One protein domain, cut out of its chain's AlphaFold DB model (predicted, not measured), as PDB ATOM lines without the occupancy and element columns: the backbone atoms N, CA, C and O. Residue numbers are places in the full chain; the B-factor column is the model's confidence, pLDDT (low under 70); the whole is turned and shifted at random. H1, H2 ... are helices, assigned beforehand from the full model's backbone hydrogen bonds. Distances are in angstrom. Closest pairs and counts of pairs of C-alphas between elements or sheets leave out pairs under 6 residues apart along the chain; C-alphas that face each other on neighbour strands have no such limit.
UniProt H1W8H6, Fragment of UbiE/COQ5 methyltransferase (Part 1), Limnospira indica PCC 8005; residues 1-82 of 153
ATOM      1  N   MET A   1     178.599 238.473 200.922       50.47
ATOM      2  CA  MET A   1     178.381 237.309 201.802       50.47
ATOM      3  C   MET A   1     177.145 236.622 201.277       50.47
ATOM      4  O   MET A   1     176.089 237.243 201.274       50.47
ATOM      5  N   SER A   2     177.303 235.445 200.686       61.00
ATOM      6  CA  SER A   2     176.178 234.658 200.190       61.00
ATOM      7  C   SER A   2     175.376 234.123 201.377       61.00
ATOM      8  O   SER A   2     175.941 233.579 202.319       61.00
ATOM      9  N   ASP A   3     174.067 234.352 201.366       81.56
ATOM     10  CA  ASP A   3     173.150 233.987 202.450       81.56
ATOM     11  C   ASP A   3     173.038 232.447 202.569       81.56
ATOM     12  O   ASP A   3     172.918 231.795 201.526       81.56
ATOM     13  N   PRO A   4     173.048 231.831 203.774       86.00
ATOM     14  CA  PRO A   4     172.907 230.378 203.955       86.00
ATOM     15  C   PRO A   4     171.712 229.751 203.225       86.00
ATOM     16  O   PRO A   4     171.775 228.599 202.795       86.00
ATOM     17  N   LEU A   5     170.637 230.517 203.020       90.50
ATOM     18  CA  LEU A   5     169.500 230.092 202.204       90.50
ATOM     19  C   LEU A   5     169.898 229.833 200.744       90.50
ATOM     20  O   LEU A   5     169.411 228.889 200.126       90.50
ATOM     21  N   THR A   6     170.799 230.643 200.188       90.62
ATOM     22  CA  THR A   6     171.286 230.499 198.809       90.62
ATOM     23  C   THR A   6     172.133 229.235 198.663       90.62
ATOM     24  O   THR A   6     171.968 228.511 197.683       90.62
ATOM     25  N   GLN A   7     172.967 228.915 199.661       91.12
ATOM     26  CA  GLN A   7     173.734 227.663 199.689       91.12
ATOM     27  C   GLN A   7     172.808 226.448 199.718       91.12
ATOM     28  O   GLN A   7     172.962 225.526 198.919       91.12
ATOM     29  N   LEU A   8     171.815 226.470 200.611       92.38
ATOM     30  CA  LEU A   8     170.825 225.402 200.709       92.38
ATOM     31  C   LEU A   8     170.041 225.250 199.398       92.38
ATOM     32  O   LEU A   8     169.812 224.130 198.945       92.38
ATOM     33  N   THR A   9     169.668 226.366 198.768       93.56
ATOM     34  CA  THR A   9     168.983 226.373 197.467       93.56
ATOM     35  C   THR A   9     169.848 225.731 196.387       93.56
ATOM     36  O   THR A   9     169.363 224.874 195.652       93.56
ATOM     37  N   TYR A  10     171.132 226.092 196.316       94.12
ATOM     38  CA  TYR A  10     172.086 225.490 195.387       94.12
ATOM     39  C   TYR A  10     172.222 223.980 195.613       94.12
ATOM     40  O   TYR A  10     172.074 223.202 194.673       94.12
ATOM     41  N   GLN A  11     172.432 223.546 196.856       93.12
ATOM     42  CA  GLN A  11     172.560 222.126 197.179       93.12
ATOM     43  C   GLN A  11     171.294 221.354 196.799       93.12
ATOM     44  O   GLN A  11     171.374 220.348 196.094       93.12
ATOM     45  N   ALA A  12     170.118 221.839 197.207       93.19
ATOM     46  CA  ALA A  12     168.838 221.230 196.855       93.19
ATOM     47  C   ALA A  12     168.664 221.123 195.333       93.19
ATOM     48  O   ALA A  12     168.232 220.084 194.827       93.19
ATOM     49  N   PHE A  13     169.058 222.166 194.602       93.06
ATOM     50  CA  PHE A  13     169.028 222.180 193.149       93.06
ATOM     51  C   PHE A  13     169.945 221.101 192.544       93.06
ATOM     52  O   PHE A  13     169.468 220.282 191.754       93.06
ATOM     53  N   GLN A  14     171.205 220.987 192.971       93.31
ATOM     54  CA  GLN A  14     172.130 219.964 192.455       93.31
ATOM     55  C   GLN A  14     171.722 218.528 192.819       93.31
ATOM     56  O   GLN A  14     171.801 217.608 191.994       93.31
ATOM     57  N   TYR A  15     171.209 218.318 194.034       92.62
ATOM     58  CA  TYR A  15     170.658 217.021 194.423       92.62
ATOM     59  C   TYR A  15     169.443 216.642 193.575       92.62
ATOM     60  O   TYR A  15     169.321 215.481 193.179       92.62
ATOM     61  N   SER A  16     168.575 217.603 193.243       91.94
ATOM     62  CA  SER A  16     167.418 217.342 192.383       91.94
ATOM     63  C   SER A  16     167.840 216.849 190.997       91.94
ATOM     64  O   SER A  16     167.318 215.834 190.532       91.94
ATOM     65  N   LYS A  17     168.865 217.464 190.393       91.25
ATOM     66  CA  LYS A  17     169.453 217.024 189.118       91.25
ATOM     67  C   LYS A  17     169.998 215.601 189.196       91.25
ATOM     68  O   LYS A  17     169.651 214.757 188.375       91.25
ATOM     69  N   SER A  18     170.741 215.293 190.259       91.00
ATOM     70  CA  SER A  18     171.284 213.945 190.495       91.00
ATOM     71  C   SER A  18     170.182 212.881 190.573       91.00
ATOM     72  O   SER A  18     170.299 211.801 189.990       91.00
ATOM     73  N   VAL A  19     169.094 213.184 191.288       91.50
ATOM     74  CA  VAL A  19     167.937 212.287 191.419       91.50
ATOM     75  C   VAL A  19     167.222 212.120 190.079       91.50
ATOM     76  O   VAL A  19     166.900 210.991 189.708       91.50
ATOM     77  N   LEU A  20     167.007 213.208 189.336       91.88
ATOM     78  CA  LEU A  20     166.375 213.175 188.015       91.88
ATOM     79  C   LEU A  20     167.206 212.376 187.006       91.88
ATOM     80  O   LEU A  20     166.650 211.533 186.304       91.88
ATOM     81  N   SER A  21     168.525 212.570 186.979       89.75
ATOM     82  CA  SER A  21     169.451 211.829 186.118       89.75
ATOM     83  C   SER A  21     169.437 210.327 186.435       89.75
ATOM     84  O   SER A  21     169.297 209.488 185.541       89.75
ATOM     85  N   LEU A  22     169.452 209.958 187.723       90.81
ATOM     86  CA  LEU A  22     169.331 208.560 188.149       90.81
ATOM     87  C   LEU A  22     167.973 207.947 187.769       90.81
ATOM     88  O   LEU A  22     167.916 206.802 187.305       90.81
ATOM     89  N   ALA A  23     166.883 208.691 187.964       92.50
ATOM     90  CA  ALA A  23     165.544 208.256 187.589       92.50
ATOM     91  C   ALA A  23     165.440 208.050 186.072       92.50
ATOM     92  O   ALA A  23     165.014 206.981 185.631       92.50
ATOM     93  N   HIS A  24     165.913 209.016 185.280       92.62
ATOM     94  CA  HIS A  24     166.004 208.913 183.828       92.62
ATOM     95  C   HIS A  24     166.797 207.669 183.412       92.62
ATOM     96  O   HIS A  24     166.323 206.880 182.593       92.62
ATOM     97  N   LYS A  25     167.967 207.427 184.018       91.31
ATOM     98  CA  LYS A  25     168.802 206.264 183.685       91.31
ATOM     99  C   LYS A  25     168.146 204.929 184.049       91.31
ATOM    100  O   LYS A  25     168.283 203.943 183.330       91.31
ATOM    101  N   THR A  26     167.419 204.890 185.159       91.81
ATOM    102  CA  THR A  26     166.709 203.683 185.604       91.81
ATOM    103  C   THR A  26     165.541 203.364 184.675       91.81
ATOM    104  O   THR A  26     165.413 202.229 184.216       91.81
ATOM    105  N   LEU A  27     164.721 204.369 184.358       94.56
ATOM    106  CA  LEU A  27     163.563 204.217 183.479       94.56
ATOM    107  C   LEU A  27     163.984 203.891 182.042       94.56
ATOM    108  O   LEU A  27     163.410 202.996 181.430       94.56
ATOM    109  N   SER A  28     165.012 204.565 181.518       93.81
ATOM    110  CA  SER A  28     165.543 204.285 180.177       93.81
ATOM    111  C   SER A  28     166.005 202.840 180.054       93.81
ATOM    112  O   SER A  28     165.599 202.156 179.122       93.81
ATOM    113  N   ASN A  29     166.770 202.331 181.023       92.62
ATOM    114  CA  ASN A  29     167.189 200.931 181.018       92.62
ATOM    115  C   ASN A  29     165.985 199.970 181.012       92.62
ATOM    116  O   ASN A  29     165.993 199.008 180.253       92.62
ATOM    117  N   GLN A  30     164.939 200.233 181.804       93.19
ATOM    118  CA  GLN A  30     163.726 199.401 181.812       93.19
ATOM    119  C   GLN A  30     163.003 199.410 180.458       93.19
ATOM    120  O   GLN A  30     162.609 198.356 179.962       93.19
ATOM    121  N   VAL A  31     162.863 200.586 179.840       95.12
ATOM    122  CA  VAL A  31     162.255 200.731 178.509       95.12
ATOM    123  C   VAL A  31     163.088 200.017 177.444       95.12
ATOM    124  O   VAL A  31     162.537 199.295 176.616       95.12
ATOM    125  N   LEU A  32     164.414 200.172 177.475       93.88
ATOM    126  CA  LEU A  32     165.313 199.528 176.520       93.88
ATOM    127  C   LEU A  32     165.295 198.006 176.649       93.88
ATOM    128  O   LEU A  32     165.215 197.331 175.630       93.88
ATOM    129  N   GLU A  33     165.296 197.454 177.863       92.94
ATOM    130  CA  GLU A  33     165.147 196.005 178.072       92.94
ATOM    131  C   GLU A  33     163.834 195.461 177.482       92.94
ATOM    132  O   GLU A  33     163.792 194.324 177.015       92.94
ATOM    133  N   MET A  34     162.770 196.272 177.455       93.56
ATOM    134  CA  MET A  34     161.474 195.881 176.899       93.56
ATOM    135  C   MET A  34     161.405 196.009 175.370       93.56
ATOM    136  O   MET A  34     160.848 195.132 174.711       93.56
ATOM    137  N   VAL A  35     161.919 197.105 174.807       93.31
ATOM    138  CA  VAL A  35     161.669 197.486 173.402       93.31
ATOM    139  C   VAL A  35     162.852 197.178 172.482       93.31
ATOM    140  O   VAL A  35     162.654 196.813 171.326       93.31
ATOM    141  N   ALA A  36     164.084 197.303 172.975       91.25
ATOM    142  CA  ALA A  36     165.308 197.115 172.197       91.25
ATOM    143  C   ALA A  36     166.425 196.543 173.094       91.25
ATOM    144  O   ALA A  36     167.407 197.234 173.393       91.25
ATOM    145  N   PRO A  37     166.286 195.292 173.575       92.12
ATOM    146  CA  PRO A  37     167.152 194.770 174.620       92.12
ATOM    147  C   PRO A  37     168.625 194.801 174.188       92.12
ATOM    148  O   PRO A  37     168.942 194.470 173.039       92.12
ATOM    149  N   PRO A  38     169.549 195.205 175.077       91.44
ATOM    150  CA  PRO A  38     170.974 195.176 174.778       91.44
ATOM    151  C   PRO A  38     171.444 193.746 174.518       91.44
ATOM    152  O   PRO A  38     171.009 192.793 175.179       91.44
ATOM    153  N   THR A  39     172.391 193.603 173.587       91.75
ATOM    154  CA  THR A  39     173.103 192.332 173.405       91.75
ATOM    155  C   THR A  39     173.771 191.894 174.719       91.75
ATOM    156  O   THR A  39     174.121 192.747 175.540       91.75
ATOM    157  N   PRO A  40     173.992 190.584 174.951       89.25
ATOM    158  CA  PRO A  40     174.597 190.097 176.195       89.25
ATOM    159  C   PRO A  40     175.931 190.772 176.543       89.25
ATOM    160  O   PRO A  40     176.179 191.079 177.704       89.25
ATOM    161  N   GLU A  41     176.749 191.071 175.528       88.00
ATOM    162  CA  GLU A  41     178.031 191.783 175.651       88.00
ATOM    163  C   GLU A  41     177.878 193.227 176.163       88.00
ATOM    164  O   GLU A  41     178.807 193.781 176.745       88.00
ATOM    165  N   ARG A  42     176.715 193.849 175.934       86.38
ATOM    166  CA  ARG A  42     176.431 195.262 176.224       86.38
ATOM    167  C   ARG A  42     175.533 195.469 177.441       86.38
ATOM    168  O   ARG A  42     175.204 196.611 177.762       86.38
ATOM    169  N   ARG A  43     175.104 194.395 178.110       86.81
ATOM    170  CA  ARG A  43     174.246 194.503 179.293       86.81
ATOM    171  C   ARG A  43     174.999 195.180 180.443       86.81
ATOM    172  O   ARG A  43     176.074 194.708 180.818       86.81
ATOM    173  N   PRO A  44     174.456 196.268 181.018       82.50
ATOM    174  CA  PRO A  44     175.100 196.943 182.132       82.50
ATOM    175  C   PRO A  44     175.110 196.040 183.367       82.50
ATOM    176  O   PRO A  44     174.121 195.381 183.689       82.50
ATOM    177  N   GLN A  45     176.231 196.035 184.083       86.31
ATOM    178  CA  GLN A  45     176.331 195.350 185.367       86.31
ATOM    179  C   GLN A  45     175.830 196.269 186.486       86.31
ATOM    180  O   GLN A  45     176.134 197.467 186.474       86.31
ATOM    181  N   PRO A  46     175.088 195.739 187.472       86.25
ATOM    182  CA  PRO A  46     174.665 196.535 188.612       86.25
ATOM    183  C   PRO A  46     175.880 196.994 189.429       86.25
ATOM    184  O   PRO A  46     176.814 196.229 189.680       86.25
ATOM    185  N   LEU A  47     175.853 198.251 189.875       87.38
ATOM    186  CA  LEU A  47     176.875 198.789 190.768       87.38
ATOM    187  C   LEU A  47     176.696 198.237 192.185       87.38
ATOM    188  O   LEU A  47     175.579 198.095 192.682       87.38
ATOM    189  N   LYS A  48     177.814 197.971 192.867       94.44
ATOM    190  CA  LYS A  48     177.797 197.587 194.284       94.44
ATOM    191  C   LYS A  48     177.338 198.773 195.150       94.44
ATOM    192  O   LYS A  48     177.752 199.901 194.867       94.44
ATOM    193  N   PRO A  49     176.589 198.547 196.248       93.50
ATOM    194  CA  PRO A  49     176.143 199.621 197.143       93.50
ATOM    195  C   PRO A  49     177.277 200.520 197.662       93.50
ATOM    196  O   PRO A  49     177.128 201.734 197.737       93.50
ATOM    197  N   GLU A  50     178.444 199.940 197.944       95.75
ATOM    198  CA  GLU A  50     179.642 200.673 198.376       95.75
ATOM    199  C   GLU A  50     180.117 201.704 197.342       95.75
ATOM    200  O   GLU A  50     180.555 202.795 197.702       95.75
ATOM    201  N   VAL A  51     180.019 201.374 196.051       94.44
ATOM    202  CA  VAL A  51     180.391 202.280 194.956       94.44
ATOM    203  C   VAL A  51     179.383 203.419 194.860       94.44
ATOM    204  O   VAL A  51     179.781 204.570 194.717       94.44
ATOM    205  N   ILE A  52     178.090 203.117 195.008       91.62
ATOM    206  CA  ILE A  52     177.024 204.127 195.013       91.62
ATOM    207  C   ILE A  52     177.239 205.127 196.155       91.62
ATOM    208  O   ILE A  52     177.149 206.333 195.933       91.62
ATOM    209  N   ASN A  53     177.574 204.648 197.356       93.94
ATOM    210  CA  ASN A  53     177.862 205.524 198.494       93.94
ATOM    211  C   ASN A  53     179.095 206.400 198.236       93.94
ATOM    212  O   ASN A  53     179.023 207.608 198.416       93.94
ATOM    213  N   LYS A  54     180.182 205.837 197.691       96.50
ATOM    214  CA  LYS A  54     181.363 206.633 197.309       96.50
ATOM    215  C   LYS A  54     181.050 207.715 196.275       96.50
ATOM    216  O   LYS A  54     181.615 208.804 196.358       96.50
ATOM    217  N   ILE A  55     180.180 207.427 195.305       93.44
ATOM    218  CA  ILE A  55     179.731 208.418 194.318       93.44
ATOM    219  C   ILE A  55     178.970 209.545 195.022       93.44
ATOM    220  O   ILE A  55     179.279 210.708 194.784       93.44
ATOM    221  N   ARG A  56     178.038 209.221 195.928       93.00
ATOM    222  CA  ARG A  56     177.288 210.220 196.711       93.00
ATOM    223  C   ARG A  56     178.213 211.115 197.536       93.00
ATOM    224  O   ARG A  56     178.121 212.331 197.412       93.00
ATOM    225  N   ASP A  57     179.146 210.521 198.278       95.88
ATOM    226  CA  ASP A  57     180.117 211.263 199.093       95.88
ATOM    227  C   ASP A  57     181.021 212.161 198.231       95.88
ATOM    228  O   ASP A  57     181.454 213.231 198.655       95.88
ATOM    229  N   SER A  58     181.349 211.716 197.014       96.06
ATOM    230  CA  SER A  58     182.169 212.496 196.080       96.06
ATOM    231  C   SER A  58     181.387 213.664 195.484       96.06
ATOM    232  O   SER A  58     181.930 214.759 195.391       96.06
ATOM    233  N   LEU A  59     180.114 213.457 195.127       93.94
ATOM    234  CA  LEU A  59     179.230 214.520 194.643       93.94
ATOM    235  C   LEU A  59     179.009 215.597 195.708       93.94
ATOM    236  O   LEU A  59     179.110 216.777 195.399       93.94
ATOM    237  N   GLU A  60     178.791 215.209 196.966       94.62
ATOM    238  CA  GLU A  60     178.651 216.165 198.072       94.62
ATOM    239  C   GLU A  60     179.896 217.050 198.225       94.62
ATOM    240  O   GLU A  60     179.787 218.269 198.359       94.62
ATOM    241  N   LYS A  61     181.092 216.459 198.118       96.56
ATOM    242  CA  LYS A  61     182.357 217.211 198.137       96.56
ATOM    243  C   LYS A  61     182.492 218.160 196.950       96.56
ATOM    244  O   LYS A  61     183.004 219.258 197.134       96.56
ATOM    245  N   ILE A  62     182.056 217.746 195.758       95.44
ATOM    246  CA  ILE A  62     182.062 218.596 194.560       95.44
ATOM    247  C   ILE A  62     181.133 219.794 194.771       95.44
ATOM    248  O   ILE A  62     181.583 220.924 194.632       95.44
ATOM    249  N   TYR A  63     179.892 219.576 195.212       94.44
ATOM    250  CA  TYR A  63     178.942 220.670 195.449       94.44
ATOM    251  C   TYR A  63     179.430 221.633 196.531       94.44
ATOM    252  O   TYR A  63     179.341 222.850 196.381       94.44
ATOM    253  N   GLN A  64     179.996 221.109 197.619       94.94
ATOM    254  CA  GLN A  64     180.579 221.953 198.657       94.94
ATOM    255  C   GLN A  64     181.745 222.787 198.111       94.94
ATOM    256  O   GLN A  64     181.843 223.981 198.396       94.94
ATOM    257  N   ARG A  65     182.606 222.179 197.291       96.06
ATOM    258  CA  ARG A  65     183.749 222.862 196.691       96.06
ATOM    259  C   ARG A  65     183.324 223.956 195.714       96.06
ATOM    260  O   ARG A  65     183.896 225.044 195.763       96.06
ATOM    261  N   ASP A  66     182.336 223.679 194.872       95.31
ATOM    262  CA  ASP A  66     181.786 224.643 193.919       95.31
ATOM    263  C   ASP A  66     181.229 225.872 194.646       95.31
ATOM    264  O   ASP A  66     181.531 227.017 194.299       95.31
ATOM    265  N   TRP A  67     180.482 225.647 195.730       95.06
ATOM    266  CA  TRP A  67     179.973 226.731 196.564       95.06
ATOM    267  C   TRP A  67     181.098 227.589 197.165       95.06
ATOM    268  O   TRP A  67     181.068 228.816 197.069       95.06
ATOM    269  N   GLU A  68     182.122 226.957 197.744       95.38
ATOM    270  CA  GLU A  68     183.278 227.651 198.327       95.38
ATOM    271  C   GLU A  68     184.093 228.440 197.291       95.38
ATOM    272  O   GLU A  68     184.696 229.469 197.607       95.38
ATOM    273  N   GLU A  69     184.195 227.953 196.056       96.12
ATOM    274  CA  GLU A  69     184.870 228.660 194.965       96.12
ATOM    275  C   GLU A  69     184.067 229.867 194.481       96.12
ATOM    276  O   GLU A  69     184.643 230.951 194.328       96.12
ATOM    277  N   ALA A  70     182.751 229.718 194.332       95.19
ATOM    278  CA  ALA A  70     181.857 230.821 194.002       95.19
ATOM    279  C   ALA A  70     181.849 231.905 195.091       95.19
ATOM    280  O   ALA A  70     181.947 233.095 194.784       95.19
ATOM    281  N   GLU A  71     181.793 231.520 196.371       93.62
ATOM    282  CA  GLU A  71     181.808 232.462 197.498       93.62
ATOM    283  C   GLU A  71     183.130 233.238 197.585       93.62
ATOM    284  O   GLU A  71     183.138 234.439 197.871       93.62
ATOM    285  N   ARG A  72     184.254 232.579 197.273       95.69
ATOM    286  CA  ARG A  72     185.574 233.224 197.173       95.69
ATOM    287  C   ARG A  72     185.743 234.079 195.916       95.69
ATOM    288  O   ARG A  72     186.772 234.738 195.779       95.69
ATOM    289  N   GLY A  73     184.767 234.077 195.009       95.38
ATOM    290  CA  GLY A  73     184.793 234.863 193.781       95.38
ATOM    291  C   GLY A  73     185.738 234.315 192.711       95.38
ATOM    292  O   GLY A  73     186.162 235.078 191.847       95.38
ATOM    293  N   VAL A  74     186.068 233.016 192.746       97.69
ATOM    294  CA  VAL A  74     186.811 232.356 191.652       97.69
ATOM    295  C   VAL A  74     186.013 232.453 190.347       97.69
ATOM    296  O   VAL A  74     186.584 232.651 189.277       97.69
ATOM    297  N   TYR A  75     184.685 232.380 190.453       95.62
ATOM    298  CA  TYR A  75     183.725 232.652 189.390       95.62
ATOM    299  C   TYR A  75     182.405 233.187 189.984       95.62
ATOM    300  O   TYR A  75     182.169 233.041 191.186       95.62
ATOM    301  N   PRO A  76     181.533 233.830 189.182       93.75
ATOM    302  CA  PRO A  76     180.261 234.357 189.669       93.75
ATOM    303  C   PRO A  76     179.320 233.258 190.175       93.75
ATOM    304  O   PRO A  76     179.080 232.270 189.483       93.75
ATOM    305  N   ALA A  77     178.687 233.481 191.330       91.94
ATOM    306  CA  ALA A  77     177.703 232.553 191.895       91.94
ATOM    307  C   ALA A  77     176.482 232.315 190.986       91.94
ATOM    308  O   ALA A  77     175.813 231.299 191.126       91.94
ATOM    309  N   SER A  78     176.201 233.207 190.029       91.81
ATOM    310  CA  SER A  78     175.135 233.005 189.039       91.81
ATOM    311  C   SER A  78     175.345 231.750 188.187       91.81
ATOM    312  O   SER A  78     174.365 231.116 187.815       91.81
ATOM    313  N   ILE A  79     176.600 231.352 187.934       92.12
ATOM    314  CA  ILE A  79     176.933 230.150 187.150       92.12
ATOM    315  C   ILE A  79     176.449 228.876 187.854       92.12
ATOM    316  O   ILE A  79     176.033 227.926 187.197       92.12
ATOM    317  N   LEU A  80     176.410 228.866 189.191       92.19
ATOM    318  CA  LEU A  80     175.912 227.725 189.967       92.19
ATOM    319  C   LEU A  80     174.434 227.398 189.692       92.19
ATOM    320  O   LEU A  80     173.983 226.288 189.984       92.19
ATOM    321  N   PHE A  81     173.693 228.361 189.140       91.25
ATOM    322  CA  PHE A  81     172.273 228.268 188.812       91.25
ATOM    323  C   PHE A  81     172.012 228.351 187.299       91.25
ATOM    324  O   PHE A  81     170.855 228.401 186.887       91.25
ATOM    325  N   ASP A  82     173.061 228.342 186.471       90.12
ATOM    326  CA  ASP A  82     172.976 228.494 185.015       90.12
ATOM    327  C   ASP A  82     172.609 227.169 184.331       90.12
ATOM    328  O   ASP A  82     173.371 226.559 183.585       90.12
TER     329      ASP A  82
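This is residues 1 to 82 of the 153 residues of the protein "Fragment of UbiE/COQ5 methyltransferase (Part 1)" of Limnospira indica PCC 8005 (UniProt H1W8H6). Look first for one long helix, H1, which runs along the longest axis, and for a shorter helix, H2, which folds back toward H1's first part, so that the two make a loose, open V. The short helix H3 sits by the narrow end of the V and packs on H2, while a long loop, residues 36 to 48, spans the wide end. The printed part has 82 residues with three named helices, in the order H1, H2, H3, and no named strand; the class is all helix. The whole is only just loose, close to extended, with a radius of gyration of the C-alphas of 17.3 A, and the C-alphas span 53 by 25 by 20 A.

Find C-alpha 4 at (172.907, 230.378, 203.955); from there H1, residues 4 to 35, runs 46.3 A to C-alpha 35 at (161.669, 197.486, 173.402). H2, residues 49 to 71, begins at C-alpha 49, at (176.143, 199.621, 197.143), and measures 33.3 A from first to last C-alpha. H3, residues 77 to 81, measures 7.6 A and ends at C-alpha 81, at (172.273, 228.268, 188.812).

Begin with H1 and look at its residues 7 to 14, with which alone it touches H2. H1 and H2 only just touch, with 3 pairs of C-alphas within 8 A; the closest are those of Gln 11 and Tyr 63, 6.8 A apart. The two helices form a helical hairpin, running opposite ways at a steep tilt of 38 degrees, only just beyond shallow. On H2, residues 63 to 67 alone touch H1. Move on to residues 66 to 71, with which alone H2 touches H3; the closest C-alphas are those of Ala 70 and Ala 77, 5.0 A apart. H3 and H1 are close but not clearly touching, and their closest C-alphas, those of Tyr 10 and Leu 80, are 7.0 A apart. In H1 and H2 every O i to N i+4 pair is within hydrogen-bond range; in H3 it is 0 of 1, beside 2 of 2 O i to N i+3 pairs.

The C-alphas farthest apart are those of Met 1 and Pro 40, at 53.8 A. Residues 19 to 28, which belong to H1, stand free, and so do residues 45 to 55, of which 49 to 55 belong to H2. The link from H1 to H2, 13 residues, is long; that from H2 to H3, 5 residues, is tight. The printed part has no cut. In the B-factor column you will find a mean pLDDT of 91.6 for the printed part, with residues 1 to 2 under 70.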